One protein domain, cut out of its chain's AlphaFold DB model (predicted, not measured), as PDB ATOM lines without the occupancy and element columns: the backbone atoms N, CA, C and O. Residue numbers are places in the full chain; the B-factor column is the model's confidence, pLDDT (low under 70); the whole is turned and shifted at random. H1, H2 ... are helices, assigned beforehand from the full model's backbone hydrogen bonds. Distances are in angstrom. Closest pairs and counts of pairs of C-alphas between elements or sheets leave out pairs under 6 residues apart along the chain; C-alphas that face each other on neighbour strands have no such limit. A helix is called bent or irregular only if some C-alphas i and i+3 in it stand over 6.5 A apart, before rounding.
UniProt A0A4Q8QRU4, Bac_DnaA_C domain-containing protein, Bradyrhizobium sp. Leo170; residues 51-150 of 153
ATOM      1  N   VAL A  51     -25.032 -17.794 -34.802       92.12
ATOM      2  CA  VAL A  51     -23.620 -17.431 -34.976       92.12
ATOM      3  C   VAL A  51     -23.462 -16.415 -36.103       92.12
ATOM      4  O   VAL A  51     -22.810 -15.392 -35.911       92.12
ATOM      5  N   GLU A  52     -24.099 -16.642 -37.251       93.25
ATOM      6  CA  GLU A  52     -24.021 -15.722 -38.388       93.25
ATOM      7  C   GLU A  52     -24.673 -14.372 -38.090       93.25
ATOM      8  O   GLU A  52     -24.111 -13.336 -38.443       93.25
ATOM      9  N   ILE A  53     -25.813 -14.366 -37.391       93.75
ATOM     10  CA  ILE A  53     -26.459 -13.130 -36.928       93.75
ATOM     11  C   ILE A  53     -25.492 -12.338 -36.043       93.75
ATOM     12  O   ILE A  53     -25.264 -11.150 -36.278       93.75
ATOM     13  N   ASN A  54     -24.857 -12.996 -35.068       94.50
ATOM     14  CA  ASN A  54     -23.874 -12.347 -34.206       94.50
ATOM     15  C   ASN A  54     -22.667 -11.817 -35.004       94.50
ATOM     16  O   ASN A  54     -22.217 -10.694 -34.768       94.50
ATOM     17  N   CYS A  55     -22.173 -12.571 -35.993       95.12
ATOM     18  CA  CYS A  55     -21.106 -12.112 -36.884       95.12
ATOM     19  C   CYS A  55     -21.502 -10.843 -37.650       95.12
ATOM     20  O   CYS A  55     -20.714  -9.897 -37.701       95.12
ATOM     21  N   LEU A  56     -22.719 -10.787 -38.199       95.62
ATOM     22  CA  LEU A  56     -23.234  -9.615 -38.915       95.62
ATOM     23  C   LEU A  56     -23.354  -8.390 -37.998       95.62
ATOM     24  O   LEU A  56     -22.898  -7.309 -38.371       95.62
ATOM     25  N   ILE A  57     -23.895  -8.556 -36.787       95.88
ATOM     26  CA  ILE A  57     -24.031  -7.474 -35.796       95.88
ATOM     27  C   ILE A  57     -22.656  -6.932 -35.392       95.88
ATOM     28  O   ILE A  57     -22.430  -5.720 -35.356       95.88
ATOM     29  N   MET A  58     -21.705  -7.820 -35.097       96.69
ATOM     30  CA  MET A  58     -20.359  -7.412 -34.696       96.69
ATOM     31  C   MET A  58     -19.602  -6.741 -35.848       96.69
ATOM     32  O   MET A  58     -18.916  -5.737 -35.623       96.69
ATOM     33  N   ALA A  59     -19.779  -7.232 -37.078       97.25
ATOM     34  CA  ALA A  59     -19.232  -6.619 -38.283       97.25
ATOM     35  C   ALA A  59     -19.811  -5.221 -38.537       97.25
ATOM     36  O   ALA A  59     -19.045  -4.300 -38.817       97.25
ATOM     37  N   GLU A  60     -21.128  -5.029 -38.399       96.56
ATOM     38  CA  GLU A  60     -21.784  -3.723 -38.558       96.56
ATOM     39  C   GLU A  60     -21.236  -2.707 -37.556       96.56
ATOM     40  O   GLU A  60     -20.789  -1.628 -37.950       96.56
ATOM     41  N   ARG A  61     -21.148  -3.088 -36.277       96.12
ATOM     42  CA  ARG A  61     -20.617  -2.219 -35.218       96.12
ATOM     43  C   ARG A  61     -19.162  -1.838 -35.476       96.12
ATOM     44  O   ARG A  61     -18.772  -0.686 -35.272       96.12
ATOM     45  N   ALA A  62     -18.344  -2.799 -35.905       96.56
ATOM     46  CA  ALA A  62     -16.946  -2.559 -36.245       96.56
ATOM     47  C   ALA A  62     -16.807  -1.635 -37.460       96.56
ATOM     48  O   ALA A  62     -16.044  -0.668 -37.408       96.56
ATOM     49  N   PHE A  63     -17.583  -1.882 -38.516       97.00
ATOM     50  CA  PHE A  63     -17.589  -1.058 -39.718       97.00
ATOM     51  C   PHE A  63     -18.072   0.366 -39.433       97.00
ATOM     52  O   PHE A  63     -17.447   1.322 -39.886       97.00
ATOM     53  N   ARG A  64     -19.112   0.539 -38.609       95.44
ATOM     54  CA  ARG A  64     -19.615   1.856 -38.202       95.44
ATOM     55  C   ARG A  64     -18.523   2.700 -37.542       95.44
ATOM     56  O   ARG A  64     -18.348   3.857 -37.915       95.44
ATOM     57  N   ARG A  65     -17.754   2.119 -36.611       95.06
ATOM     58  CA  ARG A  65     -16.607   2.800 -35.979       95.06
ATOM     59  C   ARG A  65     -15.514   3.129 -36.994       95.06
ATOM     60  O   ARG A  65     -14.989   4.239 -36.991       95.06
ATOM     61  N   TYR A  66     -15.195   2.179 -37.871       95.00
ATOM     62  CA  TYR A  66     -14.156   2.352 -38.881       95.00
ATOM     63  C   TYR A  66     -14.495   3.477 -39.871       95.00
ATOM     64  O   TYR A  66     -13.663   4.346 -40.119       95.00
ATOM     65  N   ARG A  67     -15.736   3.511 -40.369       94.12
ATOM     66  CA  ARG A  67     -16.236   4.534 -41.296       94.12
ATOM     67  C   ARG A  67     -16.148   5.945 -40.716       94.12
ATOM     68  O   ARG A  67     -15.822   6.874 -41.446       94.12
ATOM     69  N   ILE A  68     -16.424   6.107 -39.420       93.94
ATOM     70  CA  ILE A  68     -16.301   7.403 -38.730       93.94
ATOM     71  C   ILE A  68     -14.831   7.831 -38.649       93.94
ATOM     72  O   ILE A  68     -14.513   8.986 -38.914       93.94
ATOM     73  N   ALA A  69     -13.930   6.902 -38.325       94.38
ATOM     74  CA  ALA A  69     -12.502   7.190 -38.218       94.38
ATOM     75  C   ALA A  69     -11.827   7.442 -39.580       94.38
ATOM     76  O   ALA A  69     -10.812   8.134 -39.641       94.38
ATOM     77  N   ARG A  70     -12.351   6.859 -40.668       93.25
ATOM     78  CA  ARG A  70     -11.786   6.955 -42.022       93.25
ATOM     79  C   ARG A  70     -12.879   7.206 -43.069       93.25
ATOM     80  O   ARG A  70     -13.249   6.295 -43.806       93.25
ATOM     81  N   PRO A  71     -13.390   8.441 -43.192       89.94
ATOM     82  CA  PRO A  71     -14.469   8.740 -44.133       89.94
ATOM     83  C   PRO A  71     -14.042   8.622 -45.605       89.94
ATOM     84  O   PRO A  71     -14.854   8.274 -46.457       89.94
ATOM     85  N   TRP A  72     -12.765   8.872 -45.911       92.69
ATOM     86  CA  TRP A  72     -12.234   8.846 -47.281       92.69
ATOM     87  C   TRP A  72     -11.759   7.465 -47.742       92.69
ATOM     88  O   TRP A  72     -11.279   7.324 -48.865       92.69
ATOM     89  N   SER A  73     -11.847   6.445 -46.886       94.56
ATOM     90  CA  SER A  73     -11.440   5.095 -47.262       94.56
ATOM     91  C   SER A  73     -12.464   4.433 -48.187       94.56
ATOM     92  O   SER A  73     -13.623   4.849 -48.296       94.56
ATOM     93  N   ASN A  74     -12.028   3.376 -48.874       95.88
ATOM     94  CA  ASN A  74     -12.911   2.601 -49.730       95.88
ATOM     95  C   ASN A  74     -13.856   1.739 -48.880       95.88
ATOM     96  O   ASN A  74     -13.573   0.578 -48.582       95.88
ATOM     97  N   GLN A  75     -15.019   2.312 -48.569       95.56
ATOM     98  CA  GLN A  75     -16.040   1.718 -47.707       95.56
ATOM     99  C   GLN A  75     -16.462   0.298 -48.125       95.56
ATOM    100  O   GLN A  75     -16.791  -0.513 -47.264       95.56
ATOM    101  N   ILE A  76     -16.430  -0.028 -49.425       97.38
ATOM    102  CA  ILE A  76     -16.750  -1.373 -49.934       97.38
ATOM    103  C   ILE A  76     -15.676  -2.370 -49.497       97.38
ATOM    104  O   ILE A  76     -15.995  -3.425 -48.947       97.38
ATOM    105  N   LEU A  77     -14.402  -2.032 -49.711       96.94
ATOM    106  CA  LEU A  77     -13.278  -2.894 -49.338       96.94
ATOM    107  C   LEU A  77     -13.146  -3.038 -47.822       96.94
ATOM    108  O   LEU A  77     -12.842  -4.132 -47.341       96.94
ATOM    109  N   ASP A  78     -13.411  -1.963 -47.080       97.25
ATOM    110  CA  ASP A  78     -13.377  -1.962 -45.620       97.25
ATOM    111  C   ASP A  78     -14.491  -2.844 -45.040       97.25
ATOM    112  O   ASP A  78     -14.214  -3.738 -44.238       97.25
ATOM    113  N   ALA A  79     -15.740  -2.665 -45.489       97.62
ATOM    114  CA  ALA A  79     -16.864  -3.494 -45.060       97.62
ATOM    115  C   ALA A  79     -16.654  -4.972 -45.429       97.62
ATOM    116  O   ALA A  79     -16.897  -5.851 -44.600       97.62
ATOM    117  N   MET A  80     -16.141  -5.254 -46.633       97.88
ATOM    118  CA  MET A  80     -15.795  -6.609 -47.067       97.88
ATOM    119  C   MET A  80     -14.741  -7.240 -46.154       97.88
ATOM    120  O   MET A  80     -14.922  -8.366 -45.704       97.88
ATOM    121  N   GLY A  81     -13.651  -6.526 -45.860       97.38
ATOM    122  CA  GLY A  81     -12.577  -7.032 -45.004       97.38
ATOM    123  C   GLY A  81     -13.015  -7.264 -43.559       97.38
ATOM    124  O   GLY A  81     -12.691  -8.298 -42.978       97.38
ATOM    125  N   ILE A  82     -13.782  -6.329 -42.994       97.75
ATOM    126  CA  ILE A  82     -14.313  -6.443 -41.632       97.75
ATOM    127  C   ILE A  82     -15.273  -7.629 -41.538       97.75
ATOM    128  O   ILE A  82     -15.120  -8.458 -40.646       97.75
ATOM    129  N   CYS A  83     -16.223  -7.747 -42.465       97.69
ATOM    130  CA  CYS A  83     -17.193  -8.838 -42.457       97.69
ATOM    131  C   CYS A  83     -16.514 -10.199 -42.672       97.69
ATOM    132  O   CYS A  83     -16.744 -11.122 -41.894       97.69
ATOM    133  N   ALA A  84     -15.587 -10.298 -43.633       96.94
ATOM    134  CA  ALA A  84     -14.795 -11.506 -43.881       96.94
ATOM    135  C   ALA A  84     -14.118 -12.028 -42.602       96.94
ATOM    136  O   ALA A  84     -14.220 -13.213 -42.286       96.94
ATOM    137  N   LYS A  85     -13.513 -11.124 -41.815       97.12
ATOM    138  CA  LYS A  85     -12.858 -11.463 -40.546       97.12
ATOM    139  C   LYS A  85     -13.813 -12.128 -39.550       97.12
ATOM    140  O   LYS A  85     -13.413 -13.085 -38.895       97.12
ATOM    141  N   TYR A  86     -15.051 -11.647 -39.434       96.38
ATOM    142  CA  TYR A  86     -16.046 -12.242 -38.530       96.38
ATOM    143  C   TYR A  86     -16.575 -13.592 -39.026       96.38
ATOM    144  O   TYR A  86     -16.908 -14.444 -38.211       96.38
ATOM    145  N   TYR A  87     -16.588 -13.822 -40.338       94.19
ATOM    146  CA  TYR A  87     -16.867 -15.136 -40.926       94.19
ATOM    147  C   TYR A  87     -15.655 -16.087 -40.909       94.19
ATOM    148  O   TYR A  87     -15.755 -17.210 -41.392       94.19
ATOM    149  N   GLY A  88     -14.503 -15.658 -40.379       95.12
ATOM    150  CA  GLY A  88     -13.285 -16.473 -40.340       95.12
ATOM    151  C   GLY A  88     -12.631 -16.691 -41.709       95.12
ATOM    152  O   GLY A  88     -11.808 -17.591 -41.856       95.12
ATOM    153  N   VAL A  89     -12.972 -15.877 -42.712       96.00
ATOM    154  CA  VAL A  89     -12.419 -15.958 -44.070       96.00
ATOM    155  C   VAL A  89     -11.580 -14.726 -44.401       96.00
ATOM    156  O   VAL A  89     -11.729 -13.652 -43.816       96.00
ATOM    157  N   THR A  90     -10.675 -14.858 -45.366       95.81
ATOM    158  CA  THR A  90      -9.886 -13.727 -45.868       95.81
ATOM    159  C   THR A  90     -10.563 -13.086 -47.079       95.81
ATOM    160  O   THR A  90     -11.366 -13.705 -47.780       95.81
ATOM    161  N   ARG A  91     -10.188 -11.840 -47.392       94.94
ATOM    162  CA  ARG A  91     -10.650 -11.166 -48.618       94.94
ATOM    163  C   ARG A  91     -10.290 -11.954 -49.880       94.94
ATOM    164  O   ARG A  91     -11.105 -12.045 -50.784       94.94
ATOM    165  N   THR A  92      -9.100 -12.549 -49.926       95.38
ATOM    166  CA  THR A  92      -8.649 -13.349 -51.074       95.38
ATOM    167  C   THR A  92      -9.528 -14.577 -51.293       95.38
ATOM    168  O   THR A  92      -9.856 -14.904 -52.429       95.38
ATOM    169  N   VAL A  93      -9.982 -15.216 -50.210       95.06
ATOM    170  CA  VAL A  93     -10.927 -16.336 -50.280       95.06
ATOM    171  C   VAL A  93     -12.269 -15.883 -50.853       95.06
ATOM    172  O   VAL A  93     -12.817 -16.573 -51.708       95.06
ATOM    173  N   LEU A  94     -12.769 -14.704 -50.469       95.00
ATOM    174  CA  LEU A  94     -14.009 -14.168 -51.038       95.00
ATOM    175  C   LEU A  94     -13.903 -13.914 -52.545       95.00
ATOM    176  O   LEU A  94     -14.858 -14.205 -53.257       95.00
ATOM    177  N   LEU A  95     -12.765 -13.422 -53.035       96.06
ATOM    178  CA  LEU A  95     -12.548 -13.176 -54.467       96.06
ATOM    179  C   LEU A  95     -12.376 -14.475 -55.275       96.06
ATOM    180  O   LEU A  95     -12.721 -14.523 -56.452       96.06
ATOM    181  N   SER A  96     -11.926 -15.558 -54.638       94.50
ATOM    182  CA  SER A  96     -11.658 -16.829 -55.317       94.50
ATOM    183  C   SER A  96     -12.887 -17.473 -55.983       94.50
ATOM    184  O   SER A  96     -14.026 -17.318 -55.534       94.50
ATOM    185  N   GLU A  97     -12.645 -18.282 -57.018       93.25
ATOM    186  CA  GLU A  97     -13.657 -19.077 -57.747       93.25
ATOM    187  C   GLU A  97     -14.148 -20.328 -57.006       93.25
ATOM    188  O   GLU A  97     -14.872 -21.160 -57.548       93.25
ATOM    189  N   ARG A  98     -13.778 -20.468 -55.736       92.19
ATOM    190  CA  ARG A  98     -14.175 -21.594 -54.902       92.19
ATOM    191  C   ARG A  98     -15.691 -21.641 -54.691       92.19
ATOM    192  O   ARG A  98     -16.325 -20.624 -54.385       92.19
ATOM    193  N   SER A  99     -16.256 -22.840 -54.830       92.12
ATOM    194  CA  SER A  99     -17.689 -23.104 -54.675       92.12
ATOM    195  C   SER A  99     -18.125 -23.166 -53.209       92.12
ATOM    196  O   SER A  99     -19.223 -22.724 -52.881       92.12
ATOM    197  N   ASP A 100     -17.250 -23.628 -52.313       92.75
ATOM    198  CA  ASP A 100     -17.534 -23.789 -50.881       92.75
ATOM    199  C   ASP A 100     -17.731 -22.456 -50.143       92.75
ATOM    200  O   ASP A 100     -18.341 -22.410 -49.079       92.75
ATOM    201  N   VAL A 101     -17.278 -21.347 -50.736       94.56
ATOM    202  CA  VAL A 101     -17.385 -19.998 -50.157       94.56
ATOM    203  C   VAL A 101     -18.416 -19.118 -50.862       94.56
ATOM    204  O   VAL A 101     -18.545 -17.940 -50.526       94.56
ATOM    205  N   VAL A 102     -19.161 -19.662 -51.832       95.69
ATOM    206  CA  VAL A 102     -20.172 -18.916 -52.603       95.69
ATOM    207  C   VAL A 102     -21.211 -18.299 -51.680       95.69
ATOM    208  O   VAL A 102     -21.518 -17.117 -51.814       95.69
ATOM    209  N   GLU A 103     -21.721 -19.075 -50.727       94.75
ATOM    210  CA  GLU A 103     -22.738 -18.602 -49.795       94.75
ATOM    211  C   GLU A 103     -22.216 -17.461 -48.915       94.75
ATOM    212  O   GLU A 103     -22.851 -16.409 -48.821       94.75
ATOM    213  N   ILE A 104     -21.026 -17.626 -48.329       96.25
ATOM    214  CA  ILE A 104     -20.392 -16.587 -47.509       96.25
ATOM    215  C   ILE A 104     -20.155 -15.332 -48.356       96.25
ATOM    216  O   ILE A 104     -20.495 -14.230 -47.934       96.25
ATOM    217  N   ARG A 105     -19.649 -15.476 -49.587       97.56
ATOM    218  CA  ARG A 105     -19.461 -14.355 -50.517       97.56
ATOM    219  C   ARG A 105     -20.770 -13.619 -50.794       97.56
ATOM    220  O   ARG A 105     -20.779 -12.392 -50.738       97.56
ATOM    221  N   GLN A 106     -21.861 -14.335 -51.059       97.38
ATOM    222  CA  GLN A 106     -23.176 -13.729 -51.280       97.38
ATOM    223  C   GLN A 106     -23.649 -12.964 -50.036       97.38
ATOM    224  O   GLN A 106     -24.026 -11.799 -50.147       97.38
ATOM    225  N   LYS A 107     -23.545 -13.563 -48.843       97.12
ATOM    226  CA  LYS A 107     -23.883 -12.906 -47.569       97.12
ATOM    227  C   LYS A 107     -23.054 -11.633 -47.349       97.12
ATOM    228  O   LYS A 107     -23.607 -10.594 -46.995       97.12
ATOM    229  N   VAL A 108     -21.749 -11.673 -47.631       97.94
ATOM    230  CA  VAL A 108     -20.854 -10.512 -47.486       97.94
ATOM    231  C   VAL A 108     -21.166  -9.417 -48.518       97.94
ATOM    232  O   VAL A 108     -21.193  -8.246 -48.147       97.94
ATOM    233  N   MET A 109     -21.470  -9.749 -49.779       98.12
ATOM    234  CA  MET A 109     -21.905  -8.763 -50.787       98.12
ATOM    235  C   MET A 109     -23.148  -7.997 -50.329       98.12
ATOM    236  O   MET A 109     -23.212  -6.770 -50.434       98.12
ATOM    237  N   VAL A 110     -24.130  -8.722 -49.794       98.00
ATOM    238  CA  VAL A 110     -25.389  -8.132 -49.337       98.00
ATOM    239  C   VAL A 110     -25.186  -7.323 -48.064       98.00
ATOM    240  O   VAL A 110     -25.710  -6.216 -47.966       98.00
ATOM    241  N   PHE A 111     -24.360  -7.801 -47.129       98.19
ATOM    242  CA  PHE A 111     -23.939  -7.008 -45.976       98.19
ATOM    243  C   PHE A 111     -23.347  -5.665 -46.419       98.19
ATOM    244  O   PHE A 111     -23.806  -4.619 -45.965       98.19
ATOM    245  N   VAL A 112     -22.398  -5.675 -47.364       98.12
ATOM    246  CA  VAL A 112     -21.792  -4.452 -47.914       98.12
ATOM    247  C   VAL A 112     -22.857  -3.541 -48.525       98.12
ATOM    248  O   VAL A 112     -22.865  -2.343 -48.240       98.12
ATOM    249  N   ARG A 113     -23.790  -4.083 -49.317       97.88
ATOM    250  CA  ARG A 113     -24.904  -3.315 -49.894       97.88
ATOM    251  C   ARG A 113     -25.739  -2.626 -48.815       97.88
ATOM    252  O   ARG A 113     -26.018  -1.433 -48.942       97.88
ATOM    253  N   VAL A 114     -26.109  -3.353 -47.763       97.00
ATOM    254  CA  VAL A 114     -26.967  -2.856 -46.680       97.00
ATOM    255  C   VAL A 114     -26.270  -1.763 -45.866       97.00
ATOM    256  O   VAL A 114     -26.880  -0.726 -45.612       97.00
ATOM    257  N   VAL A 115     -24.998  -1.945 -45.498       96.44
ATOM    258  CA  VAL A 115     -24.283  -1.005 -44.609       96.44
ATOM    259  C   VAL A 115     -23.695   0.214 -45.328       96.44
ATOM    260  O   VAL A 115     -23.496   1.260 -44.703       96.44
ATOM    261  N   THR A 116     -23.393   0.098 -46.627       95.62
ATOM    262  CA  THR A 116     -22.772   1.182 -47.413       95.62
ATOM    263  C   THR A 116     -23.745   1.917 -48.329       95.62
ATOM    264  O   THR A 116     -23.471   3.058 -48.694       95.62
ATOM    265  N   GLY A 117     -24.845   1.284 -48.748       95.62
ATOM    266  CA  GLY A 117     -25.764   1.861 -49.731       95.62
ATOM    267  C   GLY A 117     -25.176   2.009 -51.143       95.62
ATOM    268  O   GLY A 117     -25.792   2.661 -51.985       95.62
ATOM    269  N   LYS A 118     -24.026   1.386 -51.433       96.25
ATOM    270  CA  LYS A 118     -23.347   1.442 -52.740       96.25
ATOM    271  C   LYS A 118     -24.085   0.679 -53.834       96.25
ATOM    272  O   LYS A 118     -24.919  -0.183 -53.536       96.25
ATOM    273  N   ASN A 119     -23.820   1.025 -55.092       96.75
ATOM    274  CA  ASN A 119     -24.538   0.442 -56.222       96.75
ATOM    275  C   ASN A 119     -24.028  -0.976 -56.557       96.75
ATOM    276  O   ASN A 119     -22.928  -1.373 -56.170       96.75
ATOM    277  N   PHE A 120     -24.839  -1.763 -57.271       97.19
ATOM    278  CA  PHE A 120     -24.503  -3.159 -57.582       97.19
ATOM    279  C   PHE A 120     -23.273  -3.304 -58.486       97.19
ATOM    280  O   PHE A 120     -22.570  -4.306 -58.382       97.19
ATOM    281  N   HIS A 121     -22.996  -2.318 -59.346       97.75
ATOM    282  CA  HIS A 121     -21.825  -2.324 -60.223       97.75
ATOM    283  C   HIS A 121     -20.532  -2.078 -59.439       97.75
ATOM    284  O   HIS A 121     -19.604  -2.865 -59.570       97.75
ATOM    285  N   GLU A 122     -20.498  -1.063 -58.572       97.56
ATOM    286  CA  GLU A 122     -19.374  -0.758 -57.679       97.56
ATOM    287  C   GLU A 122     -19.052  -1.957 -56.781       97.56
ATOM    288  O   GLU A 122     -17.890  -2.313 -56.596       97.56
ATOM    289  N   ILE A 123     -20.085  -2.593 -56.218       97.75
ATOM    290  CA  ILE A 123     -19.909  -3.788 -55.389       97.75
ATOM    291  C   ILE A 123     -19.388  -4.940 -56.251       97.75
ATOM    292  O   ILE A 123     -18.379  -5.542 -55.897       97.75
ATOM    293  N   GLY A 124     -20.017  -5.226 -57.393       97.06
ATOM    294  CA  GLY A 124     -19.585  -6.290 -58.300       97.06
ATOM    295  C   GLY A 124     -18.123  -6.146 -58.724       97.06
ATOM    296  O   GLY A 124     -17.358  -7.098 -58.604       97.06
ATOM    297  N   GLU A 125     -17.704  -4.936 -59.101       97.75
ATOM    298  CA  GLU A 125     -16.322  -4.619 -59.475       97.75
ATOM    299  C   GLU A 125     -15.332  -4.977 -58.356       97.75
ATOM    300  O   GLU A 125     -14.324  -5.631 -58.610       97.75
ATOM    301  N   LYS A 126     -15.625  -4.616 -57.098       97.38
ATOM    302  CA  LYS A 126     -14.724  -4.911 -55.966       97.38
ATOM    303  C   LYS A 126     -14.728  -6.367 -55.519       97.38
ATOM    304  O   LYS A 126     -13.785  -6.775 -54.846       97.38
ATOM    305  N   PHE A 127     -15.767  -7.121 -55.865       96.44
ATOM    306  CA  PHE A 127     -15.829  -8.564 -55.643       96.44
ATOM    307  C   PHE A 127     -15.348  -9.375 -56.855       96.44
ATOM    308  O   PHE A 127     -15.359 -10.601 -56.775       96.44
ATOM    309  N   GLU A 128     -14.949  -8.717 -57.951       96.50
ATOM    310  CA  GLU A 128     -14.593  -9.349 -59.230       96.50
ATOM    311  C   GLU A 128     -15.739 -10.215 -59.792       96.50
ATOM    312  O   GLU A 128     -15.531 -11.276 -60.372       96.50
ATOM    313  N   ARG A 129     -16.993  -9.767 -59.602       96.00
ATOM    314  CA  ARG A 129     -18.215 -10.461 -60.045       96.00
ATOM    315  C   ARG A 129     -19.138  -9.558 -60.848       96.00
ATOM    316  O   ARG A 129     -19.197  -8.348 -60.650       96.00
ATOM    317  N   SER A 130     -19.942 -10.174 -61.714       96.88
ATOM    318  CA  SER A 130     -21.015  -9.460 -62.409       96.88
ATOM    319  C   SER A 130     -22.019  -8.874 -61.411       96.88
ATOM    320  O   SER A 130     -22.439  -9.546 -60.467       96.88
ATOM    321  N   HIS A 131     -22.471  -7.645 -61.665       95.38
ATOM    322  CA  HIS A 131     -23.514  -6.973 -60.884       95.38
ATOM    323  C   HIS A 131     -24.809  -7.806 -60.779       95.38
ATOM    324  O   HIS A 131     -25.510  -7.728 -59.771       95.38
ATOM    325  N   SER A 132     -25.104  -8.658 -61.771       97.38
ATOM    326  CA  SER A 132     -26.251  -9.574 -61.740       97.38
ATOM    327  C   SER A 132     -26.159 -10.608 -60.610       97.38
ATOM    328  O   SER A 132     -27.175 -10.943 -60.002       97.38
ATOM    329  N   VAL A 133     -24.947 -11.060 -60.268       95.62
ATOM    330  CA  VAL A 133     -24.700 -11.960 -59.128       95.62
ATOM    331  C   VAL A 133     -25.017 -11.247 -57.817       95.62
ATOM    332  O   VAL A 133     -25.640 -11.833 -56.933       95.62
ATOM    333  N   VAL A 134     -24.647  -9.968 -57.709       96.94
ATOM    334  CA  VAL A 134     -24.949  -9.141 -56.534       96.94
ATOM    335  C   VAL A 134     -26.460  -8.955 -56.387       96.94
ATOM    336  O   VAL A 134     -26.991  -9.137 -55.296       96.94
ATOM    337  N   ILE A 135     -27.170  -8.674 -57.484       97.00
ATOM    338  CA  ILE A 135     -28.638  -8.564 -57.487       97.00
ATOM    339  C   ILE A 135     -29.283  -9.869 -57.013       97.00
ATOM    340  O   ILE A 135     -30.198  -9.839 -56.191       97.00
ATOM    341  N   HIS A 136     -28.812 -11.012 -57.511       95.56
ATOM    342  CA  HIS A 136     -29.354 -12.308 -57.117       95.56
ATOM    343  C   HIS A 136     -29.112 -12.597 -55.628       95.56
ATOM    344  O   HIS A 136     -30.032 -13.005 -54.922       95.56
ATOM    345  N   ALA A 137     -27.918 -12.286 -55.116       96.25
ATOM    346  CA  ALA A 137     -27.621 -12.384 -53.690       96.25
ATOM    347  C   ALA A 137     -28.526 -11.467 -52.848       96.25
ATOM    348  O   ALA A 137     -29.062 -11.901 -51.830       96.25
ATOM    349  N   CYS A 138     -28.737 -10.219 -53.284       96.25
ATOM    350  CA  CYS A 138     -29.608  -9.258 -52.606       96.25
ATOM    351  C   CYS A 138     -31.046  -9.759 -52.503       96.25
ATOM    352  O   CYS A 138     -31.604  -9.740 -51.410       96.25
ATOM    353  N   LYS A 139     -31.621 -10.291 -53.588       95.00
ATOM    354  CA  LYS A 139     -32.970 -10.883 -53.552       95.00
ATOM    355  C   LYS A 139     -33.104 -11.955 -52.466       95.00
ATOM    356  O   LYS A 139     -34.112 -11.983 -51.772       95.00
ATOM    357  N   LYS A 140     -32.064 -12.770 -52.287       94.38
ATOM    358  CA  LYS A 140     -32.050 -13.880 -51.332       94.38
ATOM    359  C   LYS A 140     -31.838 -13.445 -49.876       94.38
ATOM    360  O   LYS A 140     -32.530 -13.929 -48.987       94.38
ATOM    361  N   TYR A 141     -30.870 -12.565 -49.611       96.12
ATOM    362  CA  TYR A 141     -30.393 -12.298 -48.244       96.12
ATOM    363  C   TYR A 141     -30.711 -10.898 -47.706       96.12
ATOM    364  O   TYR A 141     -30.573 -10.676 -46.505       96.12
ATOM    365  N   GLU A 142     -31.108  -9.932 -48.543       94.62
ATOM    366  CA  GLU A 142     -31.180  -8.522 -48.125       94.62
ATOM    367  C   GLU A 142     -32.185  -8.293 -47.001       94.62
ATOM    368  O   GLU A 142     -31.856  -7.620 -46.025       94.62
ATOM    369  N   HIS A 143     -33.377  -8.883 -47.103       93.75
ATOM    370  CA  HIS A 143     -34.402  -8.747 -46.073       93.75
ATOM    371  C   HIS A 143     -33.914  -9.283 -44.721       93.75
ATOM    372  O   HIS A 143     -33.923  -8.561 -43.730       93.75
ATOM    373  N   ALA A 144     -33.401 -10.511 -44.699       92.81
ATOM    374  CA  ALA A 144     -32.933 -11.156 -43.478       92.81
ATOM    375  C   ALA A 144     -31.731 -10.432 -42.841       92.81
ATOM    376  O   ALA A 144     -31.701 -10.252 -41.625       92.81
ATOM    377  N   ILE A 145     -30.779  -9.938 -43.643       95.12
ATOM    378  CA  ILE A 145     -29.653  -9.145 -43.124       95.12
ATOM    379  C   ILE A 145     -30.142  -7.805 -42.562       95.12
ATOM    380  O   ILE A 145     -29.688  -7.396 -41.498       95.12
ATOM    381  N   ARG A 146     -31.080  -7.117 -43.227       94.56
ATOM    382  CA  ARG A 146     -31.658  -5.872 -42.694       94.56
ATOM    383  C   ARG A 146     -32.361  -6.107 -41.364       94.56
ATOM    384  O   ARG A 146     -32.129  -5.343 -40.433       94.56
ATOM    385  N   THR A 147     -33.146  -7.173 -41.259       92.69
ATOM    386  CA  THR A 147     -33.796  -7.569 -40.007       92.69
ATOM    387  C   THR A 147     -32.765  -7.848 -38.914       92.69
ATOM    388  O   THR A 147     -32.885  -7.306 -37.823       92.69
ATOM    389  N   ALA A 148     -31.700  -8.598 -39.213       90.88
ATOM    390  CA  ALA A 148     -30.642  -8.904 -38.247       90.88
ATOM    391  C   ALA A 148     -29.876  -7.662 -37.748       90.88
ATOM    392  O   ALA A 148     -29.372  -7.655 -36.626       90.88
ATOM    393  N   LEU A 149     -29.756  -6.625 -38.581       91.56
ATOM    394  CA  LEU A 149     -29.038  -5.389 -38.254       91.56
ATOM    395  C   LEU A 149     -29.933  -4.291 -37.661       91.56
ATOM    396  O   LEU A 149     -29.412  -3.269 -37.213       91.56
ATOM    397  N   THR A 150     -31.254  -4.471 -37.669       87.75
ATOM    398  CA  THR A 150     -32.194  -3.497 -37.108       87.75
ATOM    399  C   THR A 150     -32.340  -3.776 -35.611       87.75
ATOM    400  O   THR A 150     -32.711  -4.893 -35.250       87.75
TER     401      THR A 150
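This is residues 51 to 150 of the 153 residues of the protein "Bac_DnaA_C domain-containing protein" of Bradyrhizobium sp. Leo170 (UniProt A0A4Q8QRU4). H2 and H4 cross at the core of a compact cluster of helices, with long H1 packed on H2 and kinked H6 packed on H4. H1 and H6 meet near residues 57 and 149, while the short H5 packs crosswise on the first part of H6. The printed part has 100 residues with six named helices, H1 to H6 in chain order, and no named strand: the class is all helix. The radius of gyration of the C-alphas is 12.2 A, and the spans are 33 by 29 by 23 A.

H1, residues 51 to 69, begins with C-alpha 51 at (-23.620, -17.431, -34.976) and is 27.2 A long. H2 is residues 75 to 86, 16.7 A, and H3 residues 91 to 95. H4 is residues 102 to 116, 20.9 A, and H5 residues 120 to 127. H6, residues 131 to 149, is 23.3 A long and ends with C-alpha 149 at (-29.038, -5.389, -38.254); it is irregular, C-alphas 140 and 143 being 7.7 A apart, with a kink of 60 degrees near residue 141.

H2 and H4 touch at a steep tilt of 49 degrees, opposite ways; their closest C-alphas, Ala 79 and Val 112, are 5.8 A apart. H1 and H2 form a helical hairpin, closest at the C-alphas of Ala 59 and Cys 83, 5.1 A. H4 touches H6, closest at the C-alphas of Gln 106 and Ala 137, 5.2 A. H5 touches H6 about perpendicular, at 86 degrees, with the closest C-alphas, Gly 124 and His 131, 4.8 A apart. H3 touches residues 80 to 84 of H2, closest at the C-alphas of Arg 91 and Gly 81, 5.8 A. H1 and H5 are apart. Every O i to N i+4 pair is within hydrogen-bond range in H1 to H5, and 13 of 15 in H6.

The C-alphas farthest apart, of Ala 69 and Ser 99, are 34.9 A apart. The printed part has no cut and no long link. No printed residue is under 70 in pLDDT.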